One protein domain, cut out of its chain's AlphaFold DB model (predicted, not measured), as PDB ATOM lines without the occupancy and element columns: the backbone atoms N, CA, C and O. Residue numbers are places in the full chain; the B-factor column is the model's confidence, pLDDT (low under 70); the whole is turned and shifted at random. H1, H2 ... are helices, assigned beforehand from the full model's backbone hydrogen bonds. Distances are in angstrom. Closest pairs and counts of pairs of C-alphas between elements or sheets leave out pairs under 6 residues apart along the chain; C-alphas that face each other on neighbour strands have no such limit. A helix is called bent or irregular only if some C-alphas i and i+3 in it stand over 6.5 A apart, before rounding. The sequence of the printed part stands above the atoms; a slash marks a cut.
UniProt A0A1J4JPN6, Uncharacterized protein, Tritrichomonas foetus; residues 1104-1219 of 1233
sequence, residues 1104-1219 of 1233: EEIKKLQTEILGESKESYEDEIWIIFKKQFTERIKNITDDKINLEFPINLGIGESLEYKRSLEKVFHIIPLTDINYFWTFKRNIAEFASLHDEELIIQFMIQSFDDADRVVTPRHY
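What this domain is: This is residues 1104 to 1219 of the 1233 residues of an uncharacterized protein of Tritrichomonas foetus (UniProt A0A1J4JPN6). Helix H5 is a long post on which three of the other helices pack: H2 crosses it slantwise, H3 runs nearly alongside it, and the short H1 lies crosswise near its last residues. H4 folds back after H3 and makes a V with H5, the point of the V being the tight turn at residues 1194 and 1195, while a long link without a named element, residues 1142 to 1158, loops from H2 to H3. The printed part has 116 residues with five named helices, in the order H1, H2, H3, H4, H5, and no named strand; its class is all helix. It is compact, with a radius of gyration of the C-alphas of 14.1 A, and its rounded outline spans 39 by 31 by 22 A.

Where its parts are: The printed part begins with H1, residues 1104 to 1112, whose first C-alpha, that of Glu 1104, is at (95.546, 132.247, 124.065). After a short link of 8 residues comes H2, residues 1121 to 1141, 30.0 A from first to last C-alpha, and C-alpha 1141 is at (97.643, 132.746, 97.733). A long link of 17 residues leads to H3, residues 1159 to 1171, 19.3 A from first to last C-alpha. A tight link of 5 residues leads on to H4, residues 1177 to 1193, 25.1 A long by the same measure. After a tight link of 2 residues follows H5, residues 1196 to 1218, the longest helix at 23 residues and 32.8 A, which ends with C-alpha 1218 at (77.929, 137.209, 124.755). H5 is irregular, but only just: C-alphas 1213 and 1216 are 6.8 A apart, and its line is a rough one.

How they stand to each other: H5 is the hub, touching three other helices. H1 touches H5 at its residues 1212 to 1214 alone, about perpendicular at 73 degrees, and the closest C-alphas are those of Ile 1106 and Val 1213, 5.3 A apart. H2 touches H5 with 27 pairs of C-alphas within 8 A, the closest being those of Phe 1129 and Ala 1210, 5.0 A apart. H2 and H5 run opposite ways at a steep tilt of 36 degrees, only just past shallow. H1 and H2 are close but not clearly touching, with the C-alphas of Leu 1109 and Ile 1128 closest at 7.5 A. H3 touches H5 and runs the same way at a shallow tilt of 8 degrees; the C-alphas of Val 1168 and Ile 1204 come closest, at 6.4 A. H4 is close but not clearly touching to H3, where the C-alphas of Tyr 1161 and Ala 1188 come closest at 7.4 A. H4 is also close but not clearly touching to H5, where the C-alphas of Ala 1191 and Ile 1199 come closest at 5.8 A. H4 and H5 run opposite ways at a shallow tilt of 33 degrees, only just short of steep. H2 is apart from both H3 and H4, and H1 is apart from both too. In H1 every O i to N i+4 pair is within hydrogen-bond range; in H2 16 of 17 are, in H3 8 of 9, in H4 12 of 13 and in H5 17 of 19.

The domain as a whole: The two C-alphas farthest apart are those of Glu 1104 and Gly 1154, 40.6 A, and the first and last printed C-alphas are 18.9 A apart. The printed part has no cut, and its long link is the one from H2 to H3. The mean pLDDT of the printed part is 74.0; residues 1144 to 1185 and residue 1188 are under 70, and the mean is 59 in H3 and 65 in H4.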
ATOM      1  N   GLU A1104      94.726 131.033 123.994       89.88
ATOM      2  CA  GLU A1104      95.546 132.247 124.065       89.88
ATOM      3  C   GLU A1104      95.274 133.178 122.877       89.88
ATOM      4  O   GLU A1104      95.083 134.381 123.067       89.88
ATOM      5  N   GLU A1105      95.179 132.628 121.665       90.00
ATOM      6  CA  GLU A1105      94.777 133.378 120.473       90.00
ATOM      7  C   GLU A1105      93.331 133.853 120.566       90.00
ATOM      8  O   GLU A1105      93.059 134.990 120.199       90.00
ATOM      9  N   ILE A1106      92.418 133.053 121.125       90.94
ATOM     10  CA  ILE A1106      91.036 133.478 121.378       90.94
ATOM     11  C   ILE A1106      91.025 134.737 122.249       90.94
ATOM     12  O   ILE A1106      90.444 135.749 121.856       90.94
ATOM     13  N   LYS A1107      91.722 134.721 123.392       89.62
ATOM     14  CA  LYS A1107      91.817 135.896 124.279       89.62
ATOM     15  C   LYS A1107      92.477 137.086 123.591       89.62
ATOM     16  O   LYS A1107      92.047 138.226 123.784       89.62
ATOM     17  N   LYS A1108      93.501 136.836 122.772       92.88
ATOM     18  CA  LYS A1108      94.174 137.870 121.986       92.88
ATOM     19  C   LYS A1108      93.216 138.513 120.982       92.88
ATOM     20  O   LYS A1108      93.110 139.731 120.970       92.88
ATOM     21  N   LEU A1109      92.466 137.730 120.207       91.06
ATOM     22  CA  LEU A1109      91.483 138.220 119.234       91.06
ATOM     23  C   LEU A1109      90.337 138.983 119.920       91.06
ATOM     24  O   LEU A1109      89.952 140.051 119.448       91.06
ATOM     25  N   GLN A1110      89.856 138.493 121.070       90.00
ATOM     26  CA  GLN A1110      88.863 139.196 121.893       90.00
ATOM     27  C   GLN A1110      89.369 140.565 122.368       90.00
ATOM     28  O   GLN A1110      88.605 141.526 122.383       90.00
ATOM     29  N   THR A1111      90.644 140.660 122.753       89.81
ATOM     30  CA  THR A1111      91.220 141.899 123.300       89.81
ATOM     31  C   THR A1111      91.637 142.872 122.197       89.81
ATOM     32  O   THR A1111      91.357 144.060 122.289       89.81
ATOM     33  N   GLU A1112      92.296 142.382 121.144       89.81
ATOM     34  CA  GLU A1112      92.876 143.215 120.083       89.81
ATOM     35  C   GLU A1112      91.857 143.675 119.044       89.81
ATOM     36  O   GLU A1112      92.006 144.768 118.505       89.81
ATOM     37  N   ILE A1113      90.874 142.835 118.706       87.56
ATOM     38  CA  ILE A1113      89.942 143.125 117.608       87.56
ATOM     39  C   ILE A1113      88.614 143.626 118.149       87.56
ATOM     40  O   ILE A1113      88.114 144.643 117.686       87.56
ATOM     41  N   LEU A1114      88.048 142.912 119.123       87.50
ATOM     42  CA  LEU A1114      86.752 143.288 119.680       87.50
ATOM     43  C   LEU A1114      86.896 144.359 120.764       87.50
ATOM     44  O   LEU A1114      85.941 145.080 121.018       87.50
ATOM     45  N   GLY A1115      88.063 144.495 121.406       88.31
ATOM     46  CA  GLY A1115      88.307 145.518 122.428       88.31
ATOM     47  C   GLY A1115      87.179 145.589 123.464       88.31
ATOM     48  O   GLY A1115      86.694 144.559 123.940       88.31
ATOM     49  N   GLU A1116      86.698 146.801 123.754       84.31
ATOM     50  CA  GLU A1116      85.503 147.058 124.579       84.31
ATOM     51  C   GLU A1116      84.191 147.149 123.769       84.31
ATOM     52  O   GLU A1116      83.185 147.625 124.295       84.31
ATOM     53  N   SER A1117      84.179 146.701 122.504       74.06
ATOM     54  CA  SER A1117      82.994 146.726 121.634       74.06
ATOM     55  C   SER A1117      81.747 146.174 122.337       74.06
ATOM     56  O   SER A1117      81.799 145.167 123.050       74.06
ATOM     57  N   LYS A1118      80.620 146.868 122.159       76.69
ATOM     58  CA  LYS A1118      79.281 146.445 122.604       76.69
ATOM     59  C   LYS A1118      78.375 146.146 121.406       76.69
ATOM     60  O   LYS A1118      77.163 146.325 121.498       76.69
ATOM     61  N   GLU A1119      78.972 145.797 120.273       82.62
ATOM     62  CA  GLU A1119      78.228 145.451 119.066       82.62
ATOM     63  C   GLU A1119      77.452 144.140 119.247       82.62
ATOM     64  O   GLU A1119      77.623 143.420 120.240       82.62
ATOM     65  N   SER A1120      76.540 143.857 118.315       84.38
ATOM     66  CA  SER A1120      75.753 142.628 118.360       84.38
ATOM     67  C   SER A1120      76.653 141.393 118.218       84.38
ATOM     68  O   SER A1120      77.789 141.466 117.743       84.38
ATOM     69  N   TYR A1121      76.148 140.235 118.644       84.19
ATOM     70  CA  TYR A1121      76.856 138.961 118.497       84.19
ATOM     71  C   TYR A1121      77.226 138.695 117.028       84.19
ATOM     72  O   TYR A1121      78.332 138.249 116.725       84.19
ATOM     73  N   GLU A1122      76.317 139.025 116.115       80.19
ATOM     74  CA  GLU A1122      76.475 138.878 114.676       80.19
ATOM     75  C   GLU A1122      77.573 139.794 114.113       80.19
ATOM     76  O   GLU A1122      78.408 139.334 113.329       80.19
ATOM     77  N   ASP A1123      77.613 141.057 114.541       82.50
ATOM     78  CA  ASP A1123      78.630 142.025 114.108       82.50
ATOM     79  C   ASP A1123      80.032 141.599 114.559       82.50
ATOM     80  O   ASP A1123      80.970 141.542 113.756       82.50
ATOM     81  N   GLU A1124      80.172 141.203 115.829       89.44
ATOM     82  CA  GLU A1124      81.450 140.738 116.366       89.44
ATOM     83  C   GLU A1124      81.921 139.445 115.671       89.44
ATOM     84  O   GLU A1124      83.115 139.307 115.373       89.44
ATOM     85  N   ILE A1125      81.008 138.516 115.341       87.50
ATOM     86  CA  ILE A1125      81.337 137.317 114.548       87.50
ATOM     87  C   ILE A1125      81.881 137.712 113.184       87.50
ATOM     88  O   ILE A1125      82.916 137.188 112.761       87.50
ATOM     89  N   TRP A1126      81.227 138.645 112.497       84.38
ATOM     90  CA  TRP A1126      81.654 139.067 111.170       84.38
ATOM     91  C   TRP A1126      83.024 139.734 111.175       84.38
ATOM     92  O   TRP A1126      83.824 139.499 110.263       84.38
ATOM     93  N   ILE A1127      83.319 140.528 112.202       86.56
ATOM     94  CA  ILE A1127      84.618 141.180 112.367       86.56
ATOM     95  C   ILE A1127      85.731 140.135 112.528       86.56
ATOM     96  O   ILE A1127      86.740 140.189 111.812       86.56
ATOM     97  N   ILE A1128      85.549 139.155 113.421       91.06
ATOM     98  CA  ILE A1128      86.552 138.100 113.635       91.06
ATOM     99  C   ILE A1128      86.689 137.214 112.397       91.06
ATOM    100  O   ILE A1128      87.812 136.938 111.964       91.06
ATOM    101  N   PHE A1129      85.564 136.821 111.798       91.25
ATOM    102  CA  PHE A1129      85.533 136.004 110.592       91.25
ATOM    103  C   PHE A1129      86.334 136.659 109.458       91.25
ATOM    104  O   PHE A1129      87.221 136.025 108.882       91.25
ATOM    105  N   LYS A1130      86.064 137.940 109.152       87.00
ATOM    106  CA  LYS A1130      86.732 138.663 108.055       87.00
ATOM    107  C   LYS A1130      88.241 138.687 108.251       87.00
ATOM    108  O   LYS A1130      88.976 138.438 107.294       87.00
ATOM    109  N   LYS A1131      88.708 138.944 109.477       90.12
ATOM    110  CA  LYS A1131      90.141 138.949 109.787       90.12
ATOM    111  C   LYS A1131      90.759 137.559 109.617       90.12
ATOM    112  O   LYS A1131      91.733 137.434 108.878       90.12
ATOM    113  N   GLN A1132      90.163 136.528 110.214       91.69
ATOM    114  CA  GLN A1132      90.676 135.154 110.142       91.69
ATOM    115  C   GLN A1132      90.702 134.613 108.711       91.69
ATOM    116  O   GLN A1132      91.696 134.040 108.264       91.69
ATOM    117  N   PHE A1133      89.630 134.836 107.950       91.31
ATOM    118  CA  PHE A1133      89.563 134.413 106.558       91.31
ATOM    119  C   PHE A1133      90.589 135.150 105.694       91.31
ATOM    120  O   PHE A1133      91.333 134.509 104.957       91.31
ATOM    121  N   THR A1134      90.717 136.471 105.844       86.44
ATOM    122  CA  THR A1134      91.705 137.256 105.085       86.44
ATOM    123  C   THR A1134      93.143 136.823 105.391       86.44
ATOM    124  O   THR A1134      93.949 136.709 104.469       86.44
ATOM    125  N   GLU A1135      93.477 136.546 106.656       89.94
ATOM    126  CA  GLU A1135      94.808 136.055 107.044       89.94
ATOM    127  C   GLU A1135      95.105 134.670 106.451       89.94
ATOM    128  O   GLU A1135      96.198 134.452 105.925       89.94
ATOM    129  N   ARG A1136      94.126 133.757 106.452       91.00
ATOM    130  CA  ARG A1136      94.266 132.422 105.845       91.00
ATOM    131  C   ARG A1136      94.478 132.468 104.343       91.00
ATOM    132  O   ARG A1136      95.381 131.801 103.848       91.00
ATOM    133  N   ILE A1137      93.686 133.276 103.641       86.12
ATOM    134  CA  ILE A1137      93.843 133.463 102.198       86.12
ATOM    135  C   ILE A1137      95.225 134.039 101.890       86.12
ATOM    136  O   ILE A1137      95.974 133.452 101.112       86.12
ATOM    137  N   LYS A1138      95.610 135.117 102.583       86.69
ATOM    138  CA  LYS A1138      96.901 135.780 102.376       86.69
ATOM    139  C   LYS A1138      98.088 134.831 102.565       86.69
ATOM    140  O   LYS A1138      99.051 134.924 101.816       86.69
ATOM    141  N   ASN A1139      98.025 133.925 103.538       84.44
ATOM    142  CA  ASN A1139      99.114 132.984 103.814       84.44
ATOM    143  C   ASN A1139      99.318 131.928 102.715       84.44
ATOM    144  O   ASN A1139     100.338 131.244 102.732       84.44
ATOM    145  N   ILE A1140      98.357 131.756 101.802       81.19
ATOM    146  CA  ILE A1140      98.351 130.651 100.834       81.19
ATOM    147  C   ILE A1140      98.404 131.141  99.403       81.19
ATOM    148  O   ILE A1140      99.106 130.554  98.586       81.19
ATOM    149  N   THR A1141      97.675 132.207  99.091       79.19
ATOM    150  CA  THR A1141      97.643 132.746  97.733       79.19
ATOM    151  C   THR A1141      98.655 133.870  97.526       79.19
ATOM    152  O   THR A1141      98.796 134.318  96.397       79.19
ATOM    153  N   ASP A1142      99.317 134.371  98.584       75.88
ATOM    154  CA  ASP A1142     100.081 135.642  98.617       75.88
ATOM    155  C   ASP A1142      99.264 136.893  98.186       75.88
ATOM    156  O   ASP A1142      99.716 138.036  98.313       75.88
ATOM    157  N   ASP A1143      98.019 136.696  97.750       72.19
ATOM    158  CA  ASP A1143      97.073 137.713  97.320       72.19
ATOM    159  C   ASP A1143      96.272 138.275  98.501       72.19
ATOM    160  O   ASP A1143      95.868 137.574  99.432       72.19
ATOM    161  N   LYS A1144      95.980 139.578  98.445       66.31
ATOM    162  CA  LYS A1144      95.037 140.218  99.368       66.31
ATOM    163  C   LYS A1144      93.630 140.135  98.787       66.31
ATOM    164  O   LYS A1144      93.308 140.884  97.867       66.31
ATOM    165  N   ILE A1145      92.778 139.292  99.361       69.81
ATOM    166  CA  ILE A1145      91.341 139.370  99.098       69.81
ATOM    167  C   ILE A1145      90.776 140.621  99.787       69.81
ATOM    168  O   ILE A1145      90.929 140.802 100.994       69.81
ATOM    169  N   ASN A1146      90.162 141.521  99.018       66.06
ATOM    170  CA  ASN A1146      89.437 142.657  99.576       66.06
ATOM    171  C   ASN A1146      87.955 142.287  99.684       66.06
ATOM    172  O   ASN A1146      87.227 142.337  98.698       66.06
ATOM    173  N   LEU A1147      87.512 141.903 100.882       62.16
ATOM    174  CA  LEU A1147      86.117 141.523 101.131       62.16
ATOM    175  C   LEU A1147      85.147 142.722 101.106       62.16
ATOM    176  O   LEU A1147      83.937 142.505 101.169       62.16
ATOM    177  N   GLU A1148      85.648 143.960 101.011       49.78
ATOM    178  CA  GLU A1148      84.847 145.192 101.055       49.78
ATOM    179  C   GLU A1148      84.464 145.741  99.670       49.78
ATOM    180  O   GLU A1148      83.553 146.562  99.583       49.78
ATOM    181  N   PHE A1149      85.092 145.282  98.578       47.31
ATOM    182  CA  PHE A1149      84.808 145.776  97.222       47.31
ATOM    183  C   PHE A1149      84.585 144.628  96.222       47.31
ATOM    184  O   PHE A1149      85.421 143.731  96.140       47.31
ATOM    185  N   PRO A1150      83.488 144.645  95.437       40.75
ATOM    186  CA  PRO A1150      83.168 143.571  94.504       40.75
ATOM    187  C   PRO A1150      84.162 143.516  93.342       40.75
ATOM    188  O   PRO A1150      84.500 144.541  92.743       40.75
ATOM    189  N   ILE A1151      84.574 142.303  92.976       41.97
ATOM    190  CA  ILE A1151      85.170 142.034  91.669       41.97
ATOM    191  C   ILE A1151      83.989 141.838  90.687       41.97
ATOM    192  O   ILE A1151      82.851 141.573  91.079       41.97
ATOM    193  N   ASN A1152      84.184 142.166  89.409       34.19
ATOM    194  CA  ASN A1152      83.134 142.120  88.380       34.19
ATOM    195  C   ASN A1152      83.353 140.908  87.467       34.19
ATOM    196  O   ASN A1152      83.600 141.067  86.269       34.19
ATOM    197  N   LEU A1153      83.291 139.696  88.017       38.38
ATOM    198  CA  LEU A1153      83.305 138.471  87.216       38.38
ATOM    199  C   LEU A1153      82.091 137.613  87.575       38.38
ATOM    200  O   LEU A1153      82.065 136.934  88.588       38.38
ATOM    201  N   GLY A1154      81.056 137.641  86.732       40.16
ATOM    202  CA  GLY A1154      79.859 136.823  86.929       40.16
ATOM    203  C   GLY A1154      80.176 135.336  86.775       40.16
ATOM    204  O   GLY A1154      80.430 134.877  85.661       40.16
ATOM    205  N   ILE A1155      80.162 134.584  87.877       41.22
ATOM    206  CA  ILE A1155      80.453 133.145  87.875       41.22
ATOM    207  C   ILE A1155      79.331 132.378  88.578       41.22
ATOM    208  O   ILE A1155      78.812 132.781  89.616       41.22
ATOM    209  N   GLY A1156      78.912 131.285  87.936       44.78
ATOM    210  CA  GLY A1156      77.838 130.407  88.385       44.78
ATOM    211  C   GLY A1156      78.250 129.552  89.581       44.78
ATOM    212  O   GLY A1156      79.320 128.956  89.592       44.78
ATOM    213  N   GLU A1157      77.355 129.477  90.561       49.75
ATOM    214  CA  GLU A1157      77.493 128.709  91.800       49.75
ATOM    215  C   GLU A1157      77.749 127.215  91.510       49.75
ATOM    216  O   GLU A1157      76.874 126.525  90.971       49.75
ATOM    217  N   SER A1158      78.918 126.693  91.895       59.06
ATOM    218  CA  SER A1158      79.156 125.248  91.895       59.06
ATOM    219  C   SER A1158      78.274 124.557  92.951       59.06
ATOM    220  O   SER A1158      77.809 125.168  93.919       59.06
ATOM    221  N   LEU A1159      78.015 123.260  92.774       56.31
ATOM    222  CA  LEU A1159      77.226 122.477  93.733       56.31
ATOM    223  C   LEU A1159      77.975 122.268  95.067       56.31
ATOM    224  O   LEU A1159      77.338 122.185  96.116       56.31
ATOM    225  N   GLU A1160      79.308 122.202  95.034       57.53
ATOM    226  CA  GLU A1160      80.164 122.072  96.224       57.53
ATOM    227  C   GLU A1160      80.174 123.361  97.050       57.53
ATOM    228  O   GLU A1160      80.049 123.306  98.278       57.53
ATOM    229  N   TYR A1161      80.169 124.519  96.384       62.00
ATOM    230  CA  TYR A1161      79.991 125.821  97.020       62.00
ATOM    231  C   TYR A1161      78.635 125.938  97.735       62.00
ATOM    232  O   TYR A1161      78.576 126.351  98.894       62.00
ATOM    233  N   LYS A1162      77.540 125.491  97.097       63.22
ATOM    234  CA  LYS A1162      76.194 125.488  97.710       63.22
ATOM    235  C   LYS A1162      76.107 124.622  98.963       63.22
ATOM    236  O   LYS A1162      75.648 125.102  99.993       63.22
ATOM    237  N   ARG A1163      76.597 123.381  98.895       63.19
ATOM    238  CA  ARG A1163      76.598 122.447 100.039       63.19
ATOM    239  C   ARG A1163      77.440 122.952 101.207       63.19
ATOM    240  O   ARG A1163      77.139 122.683 102.364       63.19
ATOM    241  N   SER A1164      78.505 123.684 100.912       59.50
ATOM    242  CA  SER A1164      79.381 124.235 101.943       59.50
ATOM    243  C   SER A1164      78.797 125.489 102.591       59.50
ATOM    244  O   SER A1164      78.947 125.672 103.795       59.50
ATOM    245  N   LEU A1165      78.047 126.300 101.836       61.03
ATOM    246  CA  LEU A1165      77.231 127.379 102.401       61.03
ATOM    247  C   LEU A1165      76.128 126.841 103.317       61.03
ATOM    248  O   LEU A1165      75.910 127.412 104.379       61.03
ATOM    249  N   GLU A1166      75.474 125.732 102.958       61.50
ATOM    250  CA  GLU A1166      74.492 125.057 103.827       61.50
ATOM    251  C   GLU A1166      75.108 124.653 105.177       61.50
ATOM    252  O   GLU A1166      74.484 124.848 106.217       61.50
ATOM    253  N   LYS A1167      76.369 124.196 105.195       60.62
ATOM    254  CA  LYS A1167      77.099 123.938 106.449       60.62
ATOM    255  C   LYS A1167      77.357 125.211 107.259       60.62
ATOM    256  O   LYS A1167      77.199 125.180 108.472       60.62
ATOM    257  N   VAL A1168      77.716 126.324 106.613       58.16
ATOM    258  CA  VAL A1168      77.906 127.624 107.291       58.16
ATOM    259  C   VAL A1168      76.594 128.128 107.907       58.16
ATOM    260  O   VAL A1168      76.596 128.605 109.039       58.16
ATOM    261  N   PHE A1169      75.462 127.952 107.218       56.47
ATOM    262  CA  PHE A1169      74.137 128.325 107.729       56.47
ATOM    263  C   PHE A1169      73.688 127.516 108.952       56.47
ATOM    264  O   PHE A1169      72.871 127.999 109.731       56.47
ATOM    265  N   HIS A1170      74.223 126.309 109.148       57.16
ATOM    266  CA  HIS A1170      73.987 125.537 110.368       57.16
ATOM    267  C   HIS A1170      74.783 126.048 111.576       57.16
ATOM    268  O   HIS A1170      74.397 125.755 112.705       57.16
ATOM    269  N   ILE A1171      75.866 126.805 111.360       52.56
ATOM    270  CA  ILE A1171      76.720 127.323 112.438       52.56
ATOM    271  C   ILE A1171      76.141 128.626 113.011       52.56
ATOM    272  O   ILE A1171      76.207 128.829 114.220       52.56
ATOM    273  N   ILE A1172      75.540 129.496 112.184       56.03
ATOM    274  CA  ILE A1172      74.977 130.784 112.629       56.03
ATOM    275  C   ILE A1172      73.601 131.024 111.981       56.03
ATOM    276  O   ILE A1172      73.519 131.102 110.751       56.03
ATOM    277  N   PRO A1173      72.523 131.227 112.763       52.94
ATOM    278  CA  PRO A1173      71.263 131.742 112.239       52.94
ATOM    279  C   PRO A1173      71.432 133.238 111.931       52.94
ATOM    280  O   PRO A1173      71.219 134.093 112.783       52.94
ATOM    281  N   LEU A1174      71.882 133.561 110.719       51.50
ATOM    282  CA  LEU A1174      72.130 134.942 110.302       51.50
ATOM    283  C   LEU A1174      70.802 135.682 110.086       51.50
ATOM    284  O   LEU A1174      70.072 135.402 109.135       51.50
ATOM    285  N   THR A1175      70.501 136.642 110.958       43.72
ATOM    286  CA  THR A1175      69.348 137.548 110.837       43.72
ATOM    287  C   THR A1175      69.605 138.686 109.843       43.72
ATOM    288  O   THR A1175      68.656 139.176 109.229       43.72
ATOM    289  N   ASP A1176      70.871 139.051 109.595       52.50
ATOM    290  CA  ASP A1176      71.237 140.103 108.640       52.50
ATOM    291  C   ASP A1176      71.682 139.540 107.277       52.50
ATOM    292  O   ASP A1176      72.853 139.264 106.988       52.50
ATOM    293  N   ILE A1177      70.685 139.331 106.419       48.00
ATOM    294  CA  ILE A1177      70.805 138.646 105.128       48.00
ATOM    295  C   ILE A1177      71.675 139.432 104.124       48.00
ATOM    296  O   ILE A1177      72.315 138.838 103.254       48.00
ATOM    297  N   ASN A1178      71.757 140.762 104.245       45.28
ATOM    298  CA  ASN A1178      72.362 141.630 103.225       45.28
ATOM    299  C   ASN A1178      73.899 141.577 103.197       45.28
ATOM    300  O   ASN A1178      74.495 141.549 102.110       45.28
ATOM    301  N   TYR A1179      74.550 141.510 104.363       56.56
ATOM    302  CA  TYR A1179      76.006 141.343 104.437       56.56
ATOM    303  C   TYR A1179      76.435 139.991 103.876       56.56
ATOM    304  O   TYR A1179      77.394 139.913 103.107       56.56
ATOM    305  N   PHE A1180      75.660 138.945 104.171       61.03
ATOM    306  CA  PHE A1180      75.927 137.596 103.701       61.03
ATOM    307  C   PHE A1180      75.826 137.463 102.175       61.03
ATOM    308  O   PHE A1180      76.683 136.829 101.567       61.03
ATOM    309  N   TRP A1181      74.833 138.079 101.520       55.59
ATOM    310  CA  TRP A1181      74.687 137.980 100.057       55.59
ATOM    311  C   TRP A1181      75.802 138.688  99.288       55.59
ATOM    312  O   TRP A1181      76.322 138.142  98.312       55.59
ATOM    313  N   THR A1182      76.201 139.876  99.748       60.16
ATOM    314  CA  THR A1182      77.325 140.625  99.161       60.16
ATOM    315  C   THR A1182      78.629 139.840  99.314       60.16
ATOM    316  O   THR A1182      79.423 139.716  98.384       60.16
ATOM    317  N   PHE A1183      78.803 139.226 100.479       67.50
ATOM    318  CA  PHE A1183      79.947 138.403 100.831       67.50
ATOM    319  C   PHE A1183      80.006 137.065 100.066       67.50
ATOM    320  O   PHE A1183      81.056 136.699  99.534       67.50
ATOM    321  N   LYS A1184      78.867 136.372  99.930       68.38
ATOM    322  CA  LYS A1184      78.704 135.132  99.154       68.38
ATOM    323  C   LYS A1184      79.156 135.326  97.709       68.38
ATOM    324  O   LYS A1184      79.873 134.497  97.156       68.38
ATOM    325  N   ARG A1185      78.779 136.447  97.096       66.94
ATOM    326  CA  ARG A1185      79.208 136.761  95.733       66.94
ATOM    327  C   ARG A1185      80.736 136.871  95.635       66.94
ATOM    328  O   ARG A1185      81.328 136.225  94.778       66.94
ATOM    329  N   ASN A1186      81.376 137.601  96.546       70.19
ATOM    330  CA  ASN A1186      82.824 137.837  96.496       70.19
ATOM    331  C   ASN A1186      83.652 136.559  96.726       70.19
ATOM    332  O   ASN A1186      84.669 136.364  96.062       70.19
ATOM    333  N   ILE A1187      83.218 135.663  97.624       73.38
ATOM    334  CA  ILE A1187      83.905 134.379  97.829       73.38
ATOM    335  C   ILE A1187      83.698 133.436  96.652       73.38
ATOM    336  O   ILE A1187      84.649 132.764  96.278       73.38
ATOM    337  N   ALA A1188      82.504 133.377  96.058       67.69
ATOM    338  CA  ALA A1188      82.281 132.543  94.876       67.69
ATOM    339  C   ALA A1188      83.198 132.965  93.716       67.69
ATOM    340  O   ALA A1188      83.820 132.122  93.069       67.69
ATOM    341  N   GLU A1189      83.331 134.277  93.498       70.75
ATOM    342  CA  GLU A1189      84.247 134.831  92.501       70.75
ATOM    343  C   GLU A1189      85.706 134.484  92.828       70.75
ATOM    344  O   GLU A1189      86.424 133.987  91.964       70.75
ATOM    345  N   PHE A1190      86.140 134.650  94.079       75.56
ATOM    346  CA  PHE A1190      87.506 134.313  94.483       75.56
ATOM    347  C   PHE A1190      87.796 132.804  94.399       75.56
ATOM    348  O   PHE A1190      88.794 132.392  93.817       75.56
ATOM    349  N   ALA A1191      86.898 131.963  94.910       76.81
ATOM    350  CA  ALA A1191      87.028 130.508  94.896       76.81
ATOM    351  C   ALA A1191      87.112 129.951  93.472       76.81
ATOM    352  O   ALA A1191      87.854 129.011  93.230       76.81
ATOM    353  N   SER A1192      86.423 130.571  92.510       71.88
ATOM    354  CA  SER A1192      86.495 130.166  91.101       71.88
ATOM    355  C   SER A1192      87.835 130.468  90.413       71.88
ATOM    356  O   SER A1192      88.135 129.886  89.369       71.88
ATOM    357  N   LEU A1193      88.626 131.386  90.978       74.62
ATOM    358  CA  LEU A1193      89.963 131.751  90.500       74.62
ATOM    359  C   LEU A1193      91.074 130.955  91.206       74.62
ATOM    360  O   LEU A1193      92.222 130.995  90.764       74.62
ATOM    361  N   HIS A1194      90.737 130.223  92.273       81.38
ATOM    362  CA  HIS A1194      91.670 129.486  93.126       81.38
ATOM    363  C   HIS A1194      91.193 128.036  93.352       81.38
ATOM    364  O   HIS A1194      90.309 127.540  92.656       81.38
ATOM    365  N   ASP A1195      91.822 127.317  94.284       84.62
ATOM    366  CA  ASP A1195      91.380 125.976  94.676       84.62
ATOM    367  C   ASP A1195      90.096 126.075  95.511       84.62
ATOM    368  O   ASP A1195      90.129 126.336  96.713       84.62
ATOM    369  N   GLU A1196      88.956 125.911  94.843       80.44
ATOM    370  CA  GLU A1196      87.623 126.056  95.423       80.44
ATOM    371  C   GLU A1196      87.430 125.236  96.710       80.44
ATOM    372  O   GLU A1196      86.858 125.749  97.674       80.44
ATOM    373  N   GLU A1197      87.953 124.006  96.771       78.81
ATOM    374  CA  GLU A1197      87.820 123.132  97.942       78.81
ATOM    375  C   GLU A1197      88.588 123.699  99.143       78.81
ATOM    376  O   GLU A1197      88.061 123.773 100.257       78.81
ATOM    377  N   LEU A1198      89.806 124.186  98.904       84.12
ATOM    378  CA  LEU A1198      90.662 124.778  99.929       84.12
ATOM    379  C   LEU A1198      90.110 126.122 100.445       84.12
ATOM    380  O   LEU A1198      90.089 126.375 101.652       84.12
ATOM    381  N   ILE A1199      89.610 126.975  99.543       84.38
ATOM    382  CA  ILE A1199      88.986 128.261  99.901       84.38
ATOM    383  C   ILE A1199      87.742 128.038 100.767       84.38
ATOM    384  O   ILE A1199      87.535 128.734 101.766       84.38
ATOM    385  N   ILE A1200      86.936 127.038 100.415       80.56
ATOM    386  CA  ILE A1200      85.764 126.636 101.188       80.56
ATOM    387  C   ILE A1200      86.164 126.122 102.578       80.56
ATOM    388  O   ILE A1200      85.537 126.508 103.567       80.56
ATOM    389  N   GLN A1201      87.209 125.295 102.676       85.38
ATOM    390  CA  GLN A1201      87.710 124.806 103.965       85.38
ATOM    391  C   GLN A1201      88.116 125.965 104.884       85.38
ATOM    392  O   GLN A1201      87.714 125.992 106.047       85.38
ATOM    393  N   PHE A1202      88.813 126.983 104.368       88.56
ATOM    394  CA  PHE A1202      89.155 128.159 105.177       88.56
ATOM    395  C   PHE A1202      87.965 129.010 105.562       88.56
ATOM    396  O   PHE A1202      87.965 129.571 106.655       88.56
ATOM    397  N   MET A1203      86.951 129.104 104.706       86.25
ATOM    398  CA  MET A1203      85.723 129.807 105.055       86.25
ATOM    399  C   MET A1203      85.048 129.128 106.253       86.25
ATOM    400  O   MET A1203      84.728 129.797 107.231       86.25
ATOM    401  N   ILE A1204      84.900 127.802 106.220       84.31
ATOM    402  CA  ILE A1204      84.294 127.039 107.322       84.31
ATOM    403  C   ILE A1204      85.130 127.176 108.601       84.31
ATOM    404  O   ILE A1204      84.590 127.526 109.649       84.31
ATOM    405  N   GLN A1205      86.449 126.984 108.507       88.81
ATOM    406  CA  GLN A1205      87.364 127.110 109.645       88.81
ATOM    407  C   GLN A1205      87.306 128.517 110.264       88.81
ATOM    408  O   GLN A1205      87.315 128.662 111.483       88.81
ATOM    409  N   SER A1206      87.223 129.572 109.446       91.50
ATOM    410  CA  SER A1206      87.164 130.959 109.931       91.50
ATOM    411  C   SER A1206      85.852 131.300 110.612       91.50
ATOM    412  O   SER A1206      85.859 132.123 111.523       91.50
ATOM    413  N   PHE A1207      84.744 130.674 110.211       89.06
ATOM    414  CA  PHE A1207      83.473 130.823 110.915       89.06
ATOM    415  C   PHE A1207      83.465 130.080 112.243       89.06
ATOM    416  O   PHE A1207      83.035 130.666 113.235       89.06
ATOM    417  N   ASP A1208      83.984 128.846 112.283       86.44
ATOM    418  CA  ASP A1208      84.117 128.108 113.545       86.44
ATOM    419  C   ASP A1208      84.945 128.932 114.535       86.44
ATOM    420  O   ASP A1208      84.487 129.222 115.634       86.44
ATOM    421  N   ASP A1209      86.115 129.418 114.112       90.62
ATOM    422  CA  ASP A1209      86.992 130.247 114.943       90.62
ATOM    423  C   ASP A1209      86.367 131.585 115.357       90.62
ATOM    424  O   ASP A1209      86.573 132.027 116.487       90.62
ATOM    425  N   ALA A1210      85.571 132.222 114.496       91.81
ATOM    426  CA  ALA A1210      84.835 133.431 114.860       91.81
ATOM    427  C   ALA A1210      83.801 133.163 115.958       91.81
ATOM    428  O   ALA A1210      83.783 133.874 116.967       91.81
ATOM    429  N   ASP A1211      83.021 132.088 115.830       87.81
ATOM    430  CA  ASP A1211      82.116 131.644 116.892       87.81
ATOM    431  C   ASP A1211      82.890 131.337 118.184       87.81
ATOM    432  O   ASP A1211      82.474 131.716 119.286       87.81
ATOM    433  N   ARG A1212      84.085 130.732 118.061       87.81
ATOM    434  CA  ARG A1212      84.932 130.423 119.219       87.81
ATOM    435  C   ARG A1212      85.336 131.648 120.019       87.81
ATOM    436  O   ARG A1212      85.426 131.559 121.245       87.81
ATOM    437  N   VAL A1213      85.581 132.752 119.324       91.62
ATOM    438  CA  VAL A1213      86.003 134.024 119.906       91.62
ATOM    439  C   VAL A1213      84.819 134.779 120.503       91.62
ATOM    440  O   VAL A1213      84.950 135.340 121.589       91.62
ATOM    441  N   VAL A1214      83.662 134.774 119.845       90.94
ATOM    442  CA  VAL A1214      82.558 135.686 120.185       90.94
ATOM    443  C   VAL A1214      81.564 135.072 121.173       90.94
ATOM    444  O   VAL A1214      81.147 135.739 122.124       90.94
ATOM    445  N   THR A1215      81.237 133.783 121.046       87.88
ATOM    446  CA  THR A1215      80.233 133.125 121.904       87.88
ATOM    447  C   THR A1215      80.518 133.237 123.407       87.88
ATOM    448  O   THR A1215      79.605 133.606 124.152       87.88
ATOM    449  N   PRO A1216      81.755 133.024 123.905       86.75
ATOM    450  CA  PRO A1216      82.046 133.170 125.334       86.75
ATOM    451  C   PRO A1216      81.822 134.588 125.890       86.75
ATOM    452  O   PRO A1216      81.602 134.745 127.094       86.75
ATOM    453  N   ARG A1217      81.886 135.617 125.032       84.56
ATOM    454  CA  ARG A1217      81.726 137.033 125.401       84.56
ATOM    455  C   ARG A1217      80.253 137.393 125.609       84.56
ATOM    456  O   ARG A1217      79.924 138.001 126.628       84.56
ATOM    457  N   HIS A1218      79.378 136.946 124.706       84.50
ATOM    458  CA  HIS A1218      77.929 137.209 124.755       84.50
ATOM    459  C   HIS A1218      77.165 136.246 125.665       84.50
ATOM    460  O   HIS A1218      76.182 136.627 126.299       84.50
ATOM    461  N   TYR A1219      77.641 135.007 125.803       82.12
ATOM    462  CA  TYR A1219      76.927 133.944 126.508       82.12
ATOM    463  C   TYR A1219      77.764 133.360 127.648       82.12
ATOM    464  O   TYR A1219      78.134 132.184 127.646       82.12
TER     465      TYR A1219